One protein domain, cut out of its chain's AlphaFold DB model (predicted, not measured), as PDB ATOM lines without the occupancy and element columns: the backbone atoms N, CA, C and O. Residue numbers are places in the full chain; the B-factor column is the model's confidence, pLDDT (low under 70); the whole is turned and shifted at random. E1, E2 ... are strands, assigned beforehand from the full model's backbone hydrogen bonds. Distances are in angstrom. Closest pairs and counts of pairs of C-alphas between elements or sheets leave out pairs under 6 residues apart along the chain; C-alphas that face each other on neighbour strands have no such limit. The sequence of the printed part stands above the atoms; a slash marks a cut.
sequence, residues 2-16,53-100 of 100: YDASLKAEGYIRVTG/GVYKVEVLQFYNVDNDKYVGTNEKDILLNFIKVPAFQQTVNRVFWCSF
ATOM      1  N   TYR A   2     130.318 112.232 134.081       38.03
ATOM      2  CA  TYR A   2     130.038 110.925 134.692       38.03
ATOM      3  C   TYR A   2     128.592 110.863 135.206       38.03
ATOM      4  O   TYR A   2     128.307 111.401 136.270       38.03
ATOM      5  N   ASP A   3     127.700 110.197 134.468       46.34
ATOM      6  CA  ASP A   3     126.421 109.705 134.994       46.34
ATOM      7  C   ASP A   3     126.728 108.499 135.892       46.34
ATOM      8  O   ASP A   3     126.765 107.351 135.448       46.34
ATOM      9  N   ALA A   4     127.093 108.765 137.145       50.47
ATOM     10  CA  ALA A   4     127.255 107.725 138.147       50.47
ATOM     11  C   ALA A   4     125.913 107.529 138.856       50.47
ATOM     12  O   ALA A   4     125.321 108.490 139.346       50.47
ATOM     13  N   SER A   5     125.446 106.283 138.921       59.47
ATOM     14  CA  SER A   5     124.336 105.899 139.788       59.47
ATOM     15  C   SER A   5     124.616 106.377 141.214       59.47
ATOM     16  O   SER A   5     125.712 106.178 141.748       59.47
ATOM     17  N   LEU A   6     123.636 107.038 141.834       73.44
ATOM     18  CA  LEU A   6     123.761 107.466 143.222       73.44
ATOM     19  C   LEU A   6     123.866 106.209 144.090       73.44
ATOM     20  O   LEU A   6     122.953 105.377 144.123       73.44
ATOM     21  N   LYS A   7     125.010 106.063 144.764       83.50
ATOM     22  CA  LYS A   7     125.270 104.986 145.717       83.50
ATOM     23  C   LYS A   7     125.315 105.564 147.123       83.50
ATOM     24  O   LYS A   7     126.140 106.429 147.412       83.50
ATOM     25  N   ALA A   8     124.469 105.044 148.003       85.50
ATOM     26  CA  ALA A   8     124.532 105.310 149.434       85.50
ATOM     27  C   ALA A   8     124.830 104.016 150.192       85.50
ATOM     28  O   ALA A   8     124.398 102.932 149.801       85.50
ATOM     29  N   GLU A   9     125.575 104.123 151.287       89.62
ATOM     30  CA  GLU A   9     125.933 102.982 152.125       89.62
ATOM     31  C   GLU A   9     125.675 103.302 153.596       89.62
ATOM     32  O   GLU A   9     125.894 104.425 154.055       89.62
ATOM     33  N   GLY A  10     125.227 102.301 154.349       89.00
ATOM     34  CA  GLY A  10     124.969 102.435 155.775       89.00
ATOM     35  C   GLY A  10     124.972 101.101 156.507       89.00
ATOM     36  O   GLY A  10     125.190 100.047 155.915       89.00
ATOM     37  N   TYR A  11     124.734 101.147 157.815       92.19
ATOM     38  CA  TYR A  11     124.677  99.962 158.665       92.19
ATOM     39  C   TYR A  11     123.374  99.967 159.450       92.19
ATOM     40  O   TYR A  11     122.990 100.994 160.010       92.19
ATOM     41  N   ILE A  12     122.714  98.813 159.514       91.69
ATOM     42  CA  ILE A  12     121.501  98.605 160.310       91.69
ATOM     43  C   ILE A  12     121.665  97.388 161.217       91.69
ATOM     44  O   ILE A  12     122.453  96.477 160.943       91.69
ATOM     45  N   ARG A  13     120.889  97.355 162.301       93.25
ATOM     46  CA  ARG A  13     120.714  96.168 163.139       93.25
ATOM     47  C   ARG A  13     119.288  95.667 162.981       93.25
ATOM     48  O   ARG A  13     118.348  96.385 163.307       93.25
ATOM     49  N   VAL A  14     119.142  94.433 162.516       92.75
ATOM     50  CA  VAL A  14     117.846  93.764 162.413       92.75
ATOM     51  C   VAL A  14     117.545  93.053 163.725       92.75
ATOM     52  O   VAL A  14     118.398  92.353 164.282       92.75
ATOM     53  N   THR A  15     116.316  93.234 164.200       91.69
ATOM     54  CA  THR A  15     115.745  92.544 165.361       91.69
ATOM     55  C   THR A  15     114.364  91.995 164.993       91.69
ATOM     56  O   THR A  15     113.736  92.476 164.052       91.69
ATOM     57  N   GLY A  16     113.886  90.967 165.698       92.00
ATOM     58  CA  GLY A  16     112.587  90.345 165.409       92.00
ATOM     59  C   GLY A  16     112.513  89.544 164.098       92.00
ATOM     60  O   GLY A  16     111.412  89.227 163.662       92.00
ATOM     61  N   GLY A  53     120.651  90.290 163.098       95.25
ATOM     62  CA  GLY A  53     122.056  90.516 162.809       95.25
ATOM     63  C   GLY A  53     122.364  91.968 162.504       95.25
ATOM     64  O   GLY A  53     121.507  92.850 162.585       95.25
ATOM     65  N   VAL A  54     123.621  92.208 162.161       95.81
ATOM     66  CA  VAL A  54     124.078  93.496 161.656       95.81
ATOM     67  C   VAL A  54     124.286  93.374 160.157       95.81
ATOM     68  O   VAL A  54     124.864  92.392 159.691       95.81
ATOM     69  N   TYR A  55     123.823  94.374 159.417       94.81
ATOM     70  CA  TYR A  55     123.906  94.401 157.966       94.81
ATOM     71  C   TYR A  55     124.533  95.706 157.497       94.81
ATOM     72  O   TYR A  55     124.144  96.779 157.959       94.81
ATOM     73  N   LYS A  56     125.471  95.601 156.553       94.75
ATOM     74  CA  LYS A  56     125.808  96.700 155.653       94.75
ATOM     75  C   LYS A  56     124.701  96.776 154.603       94.75
ATOM     76  O   LYS A  56     124.383  95.769 153.971       94.75
ATOM     77  N   VAL A  57     124.115  97.952 154.449       91.94
ATOM     78  CA  VAL A  57     123.100  98.251 153.443       91.94
ATOM     79  C   VAL A  57     123.749  99.081 152.356       91.94
ATOM     80  O   VAL A  57     124.374 100.099 152.651       91.94
ATOM     81  N   GLU A  58     123.591  98.656 151.112       92.25
ATOM     82  CA  GLU A  58     123.963  99.451 149.946       92.25
ATOM     83  C   GLU A  58     122.703  99.767 149.149       92.25
ATOM     84  O   GLU A  58     121.935  98.866 148.808       92.25
ATOM     85  N   VAL A  59     122.495 101.050 148.874       88.94
ATOM     86  CA  VAL A  59     121.394 101.563 148.062       88.94
ATOM     87  C   VAL A  59     121.983 102.038 146.748       88.94
ATOM     88  O   VAL A  59     122.858 102.905 146.748       88.94
ATOM     89  N   LEU A  60     121.521 101.463 145.642       88.44
ATOM     90  CA  LEU A  60     121.872 101.903 144.297       88.44
ATOM     91  C   LEU A  60     120.618 102.421 143.610       88.44
ATOM     92  O   LEU A  60     119.644 101.681 143.478       88.44
ATOM     93  N   GLN A  61     120.657 103.672 143.167       85.00
ATOM     94  CA  GLN A  61     119.582 104.287 142.398       85.00
ATOM     95  C   GLN A  61     119.961 104.328 140.915       85.00
ATOM     96  O   GLN A  61     121.024 104.837 140.549       85.00
ATOM     97  N   PHE A  62     119.083 103.788 140.075       87.44
ATOM     98  CA  PHE A  62     119.241 103.753 138.621       87.44
ATOM     99  C   PHE A  62     118.359 104.788 137.923       87.44
ATOM    100  O   PHE A  62     118.744 105.265 136.863       87.44
ATOM    101  N   TYR A  63     117.220 105.174 138.507       85.12
ATOM    102  CA  TYR A  63     116.360 106.228 137.962       85.12
ATOM    103  C   TYR A  63     116.643 107.582 138.621       85.12
ATOM    104  O   TYR A  63     116.502 107.733 139.836       85.12
ATOM    105  N   ASN A  64     117.037 108.572 137.824       83.00
ATOM    106  CA  ASN A  64     117.239 109.953 138.241       83.00
ATOM    107  C   ASN A  64     115.952 110.757 138.006       83.00
ATOM    108  O   ASN A  64     115.636 111.102 136.866       83.00
ATOM    109  N   VAL A  65     115.245 111.067 139.094       78.69
ATOM    110  CA  VAL A  65     113.974 111.811 139.077       78.69
ATOM    111  C   VAL A  65     114.131 113.257 138.607       78.69
ATOM    112  O   VAL A  65     113.238 113.776 137.945       78.69
ATOM    113  N   ASP A  66     115.269 113.898 138.888       79.75
ATOM    114  CA  ASP A  66     115.499 115.308 138.545       79.75
ATOM    115  C   ASP A  66     115.681 115.503 137.036       79.75
ATOM    116  O   ASP A  66     115.372 116.559 136.488       79.75
ATOM    117  N   ASN A  67     116.195 114.472 136.358       83.44
ATOM    118  CA  ASN A  67     116.534 114.515 134.937       83.44
ATOM    119  C   ASN A  67     115.673 113.594 134.063       83.44
ATOM    120  O   ASN A  67     115.922 113.536 132.859       83.44
ATOM    121  N   ASP A  68     114.717 112.872 134.658       84.19
ATOM    122  CA  ASP A  68     113.867 111.860 134.016       84.19
ATOM    123  C   ASP A  68     114.661 110.850 133.164       84.19
ATOM    124  O   ASP A  68     114.405 110.632 131.977       84.19
ATOM    125  N   LYS A  69     115.723 110.277 133.748       86.94
ATOM    126  CA  LYS A  69     116.657 109.393 133.028       86.94
ATOM    127  C   LYS A  69     117.110 108.204 133.856       86.94
ATOM    128  O   LYS A  69     117.325 108.312 135.057       86.94
ATOM    129  N   TYR A  70     117.351 107.092 133.166       85.31
ATOM    130  CA  TYR A  70     117.988 105.908 133.730       85.31
ATOM    131  C   TYR A  70     119.502 105.911 133.508       85.31
ATOM    132  O   TYR A  70     119.984 106.243 132.424       85.31
ATOM    133  N   VAL A  71     120.245 105.469 134.520       81.62
ATOM    134  CA  VAL A  71     121.698 105.293 134.501       81.62
ATOM    135  C   VAL A  71     122.020 103.810 134.683       81.62
ATOM    136  O   VAL A  71     121.683 103.207 135.695       81.62
ATOM    137  N   GLY A  72     122.694 103.202 133.704       82.25
ATOM    138  CA  GLY A  72     123.141 101.803 133.748       82.25
ATOM    139  C   GLY A  72     122.091 100.770 133.318       82.25
ATOM    140  O   GLY A  72     122.370  99.978 132.423       82.25
ATOM    141  N   THR A  73     120.895 100.773 133.914       81.44
ATOM    142  CA  THR A  73     119.770  99.892 133.532       81.44
ATOM    143  C   THR A  73     118.426 100.591 133.731       81.44
ATOM    144  O   THR A  73     118.323 101.482 134.568       81.44
ATOM    145  N   ASN A  74     117.407 100.181 132.972       85.19
ATOM    146  CA  ASN A  74     116.014 100.622 133.102       85.19
ATOM    147  C   ASN A  74     115.068  99.516 133.604       85.19
ATOM    148  O   ASN A  74     113.853  99.685 133.588       85.19
ATOM    149  N   GLU A  75     115.605  98.372 134.032       88.81
ATOM    150  CA  GLU A  75     114.793  97.260 134.543       88.81
ATOM    151  C   GLU A  75     114.284  97.500 135.971       88.81
ATOM    152  O   GLU A  75     113.328  96.860 136.409       88.81
ATOM    153  N   LYS A  76     114.979  98.350 136.735       84.31
ATOM    154  CA  LYS A  76     114.722  98.619 138.152       84.31
ATOM    155  C   LYS A  76     115.091 100.058 138.463       84.31
ATOM    156  O   LYS A  76     116.111 100.536 137.979       84.31
ATOM    157  N   ASP A  77     114.337 100.684 139.355       86.38
ATOM    158  CA  ASP A  77     114.608 102.063 139.768       86.38
ATOM    159  C   ASP A  77     115.636 102.126 140.906       86.38
ATOM    160  O   ASP A  77     116.507 102.998 140.915       86.38
ATOM    161  N   ILE A  78     115.561 101.184 141.858       84.12
ATOM    162  CA  ILE A  78     116.419 101.109 143.051       84.12
ATOM    163  C   ILE A  78     116.768  99.644 143.362       84.12
ATOM    164  O   ILE A  78     115.932  98.748 143.230       84.12
ATOM    165  N   LEU A  79     117.996  99.396 143.822       89.56
ATOM    166  CA  LEU A  79     118.440  98.125 144.398       89.56
ATOM    167  C   LEU A  79     118.927  98.333 145.837       89.56
ATOM    168  O   LEU A  79     119.777  99.184 146.094       89.56
ATOM    169  N   LEU A  80     118.412  97.514 146.756       89.81
ATOM    170  CA  LEU A  80     118.827  97.461 148.158       89.81
ATOM    171  C   LEU A  80     119.561  96.143 148.421       89.81
ATOM    172  O   LEU A  80     118.953  95.074 148.382       89.81
ATOM    173  N   ASN A  81     120.855  96.216 148.724       93.00
ATOM    174  CA  ASN A  81     121.662  95.051 149.079       93.00
ATOM    175  C   ASN A  81     121.878  94.994 150.591       93.00
ATOM    176  O   ASN A  81     122.415  95.932 151.177       93.00
ATOM    177  N   PHE A  82     121.515  93.869 151.211       94.00
ATOM    178  CA  PHE A  82     121.708  93.616 152.640       94.00
ATOM    179  C   PHE A  82     122.813  92.578 152.842       94.00
ATOM    180  O   PHE A  82     122.608  91.383 152.637       94.00
ATOM    181  N   ILE A  83     123.991  93.023 153.272       95.62
ATOM    182  CA  ILE A  83     125.170  92.170 153.459       95.62
ATOM    183  C   ILE A  83     125.390  91.974 154.958       95.62
ATOM    184  O   ILE A  83     125.687  92.932 155.671       95.62
ATOM    185  N   LYS A  84     125.241  90.741 155.457       95.44
ATOM    186  CA  LYS A  84     125.450  90.429 156.881       95.44
ATOM    187  C   LYS A  84     126.923  90.642 157.243       95.44
ATOM    188  O   LYS A  84     127.808  90.138 156.556       95.44
ATOM    189  N   VAL A  85     127.188  91.377 158.319       95.81
ATOM    190  CA  VAL A  85     128.544  91.717 158.782       95.81
ATOM    191  C   VAL A  85     128.698  91.414 160.277       95.81
ATOM    192  O   VAL A  85     127.710  91.440 161.014       95.81
ATOM    193  N   PRO A  86     129.920  91.126 160.761       93.06
ATOM    194  CA  PRO A  86     130.128  90.714 162.151       93.06
ATOM    195  C   PRO A  86     129.940  91.851 163.168       93.06
ATOM    196  O   PRO A  86     129.636  91.585 164.328       93.06
ATOM    197  N   ALA A  87     130.112  93.110 162.758       90.56
ATOM    198  CA  ALA A  87     130.061  94.260 163.656       90.56
ATOM    199  C   ALA A  87     129.396  95.474 163.002       90.56
ATOM    200  O   ALA A  87     129.482  95.678 161.792       90.56
ATOM    201  N   PHE A  88     128.742  96.290 163.831       89.62
ATOM    202  CA  PHE A  88     128.138  97.550 163.408       89.62
ATOM    203  C   PHE A  88     129.228  98.606 163.276       89.62
ATOM    204  O   PHE A  88     129.971  98.839 164.229       89.62
ATOM    205  N   GLN A  89     129.315  99.240 162.111       85.31
ATOM    206  CA  GLN A  89     130.186 100.390 161.909       85.31
ATOM    207  C   GLN A  89     129.357 101.662 162.016       85.31
ATOM    208  O   GLN A  89     128.227 101.725 161.529       85.31
ATOM    209  N   GLN A  90     129.904 102.660 162.707       74.62
ATOM    210  CA  GLN A  90     129.215 103.922 162.930       74.62
ATOM    211  C   GLN A  90     128.950 104.586 161.577       74.62
ATOM    212  O   GLN A  90     129.874 104.932 160.844       74.62
ATOM    213  N   THR A  91     127.675 104.726 161.234       65.81
ATOM    214  CA  THR A  91     127.241 105.460 160.051       65.81
ATOM    215  C   THR A  91     127.571 106.931 160.274       65.81
ATOM    216  O   THR A  91     127.274 107.492 161.331       65.81
ATOM    217  N   VAL A  92     128.259 107.551 159.315       61.06
ATOM    218  CA  VAL A  92     128.654 108.959 159.413       61.06
ATOM    219  C   VAL A  92     127.387 109.800 159.567       61.06
ATOM    220  O   VAL A  92     126.495 109.741 158.728       61.06
ATOM    221  N   ASN A  93     127.312 110.590 160.639       53.88
ATOM    222  CA  ASN A  93     126.131 111.364 161.038       53.88
ATOM    223  C   ASN A  93     125.929 112.629 160.174       53.88
ATOM    224  O   ASN A  93     125.663 113.715 160.686       53.88
ATOM    225  N   ARG A  94     126.170 112.535 158.862       51.62
ATOM    226  CA  ARG A  94     126.051 113.656 157.927       51.62
ATOM    227  C   ARG A  94     124.802 113.456 157.091       51.62
ATOM    228  O   ARG A  94     124.819 112.779 156.070       51.62
ATOM    229  N   VAL A  95     123.717 114.050 157.565       50.78
ATOM    230  CA  VAL A  95     122.509 114.235 156.768       50.78
ATOM    231  C   VAL A  95     122.776 115.406 155.825       50.78
ATOM    232  O   VAL A  95     122.894 116.543 156.274       50.78
ATOM    233  N   PHE A  96     122.930 115.132 154.530       48.34
ATOM    234  CA  PHE A  96     123.023 116.179 153.515       48.34
ATOM    235  C   PHE A  96     121.605 116.539 153.062       48.34
ATOM    236  O   PHE A  96     121.012 115.840 152.247       48.34
ATOM    237  N   TRP A  97     121.053 117.621 153.612       36.28
ATOM    238  CA  TRP A  97     119.871 118.279 153.055       36.28
ATOM    239  C   TRP A  97     120.358 119.338 152.065       36.28
ATOM    240  O   TRP A  97     120.830 120.384 152.498       36.28
ATOM    241  N   CYS A  98     120.233 119.057 150.766       33.28
ATOM    242  CA  CYS A  98     120.564 119.964 149.660       33.28
ATOM    243  C   CYS A  98     122.073 120.259 149.493       33.28
ATOM    244  O   CYS A  98     122.714 120.910 150.315       33.28
ATOM    245  N   SER A  99     122.648 119.792 148.384       40.72
ATOM    246  CA  SER A  99     123.894 120.338 147.842       40.72
ATOM    247  C   SER A  99     123.529 121.230 146.658       40.72
ATOM    248  O   SER A  99     123.020 120.715 145.663       40.72
ATOM    249  N   PHE A 100     123.729 122.541 146.819       42.34
ATOM    250  CA  PHE A 100     123.563 123.558 145.775       42.34
ATOM    251  C   PHE A 100     124.608 123.419 144.665       42.34
ATOM    252  O   PHE A 100     125.752 123.017 144.987       42.34
TER     253      PHE A 100
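What this domain is: This is residues 2 to 16 and 53 to 100 of the 100 residues of an uncharacterized protein of Bacillus sp. 103mf (UniProt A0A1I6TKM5). A single strongly twisted sheet of three long strands makes the body, with a loop of residues 62 to 77 at one end and a tail that leaves from the other end; residues 93 to 100 of this tail stick out free of the sheet. The strands lie side by side in the order E1, E2, E3, all antiparallel, and E1 bends. The printed part has 63 residues, with no named helix and three named strands, E1, E2 and E3 along the chain; the class is all strand, though under half of the residues, 26 of 63, are in named elements. The whole is loose, with a radius of gyration of the C-alphas of 14.2 A and spans of 37 by 30 by 22 A.

How they stand to each other: The inner strand is E2, residues 53 to 61. Its neighbour E1, residues 6 to 14, is an edge strand, antiparallel at 160 degrees between directions; N 10 and O 57 are within hydrogen-bond range at 2.9 A. E1 bends by 52 degrees at residue 11. The other edge strand, E3, residues 78 to 85, forms a hairpin with E2, antiparallel at 156 degrees; N 81 and O 58 are within hydrogen-bond range at 2.9 A. Between E2 and E3, residues 63 to 64 pair with residues 69 to 70, antiparallel.

Where its parts are: E1 begins at C-alpha 6 (123.761, 107.466, 143.222) and is 24.3 A long from first to last C-alpha. E2 is 24.7 A long. E3 is 22.0 A long and ends at C-alpha 85 (128.544, 91.717, 158.782).

The domain as a whole: The two C-alphas farthest apart, those of Tyr 2 and Gly 16, are 40.9 A apart. Residues 17 to 52 are not printed, and C-alphas 16 and 53 are 9.8 A apart across the cut. The link from E2 to E3 is long, with 16 residues. The model's pLDDT is under 70 at residues 2 to 5 and 91 to 100.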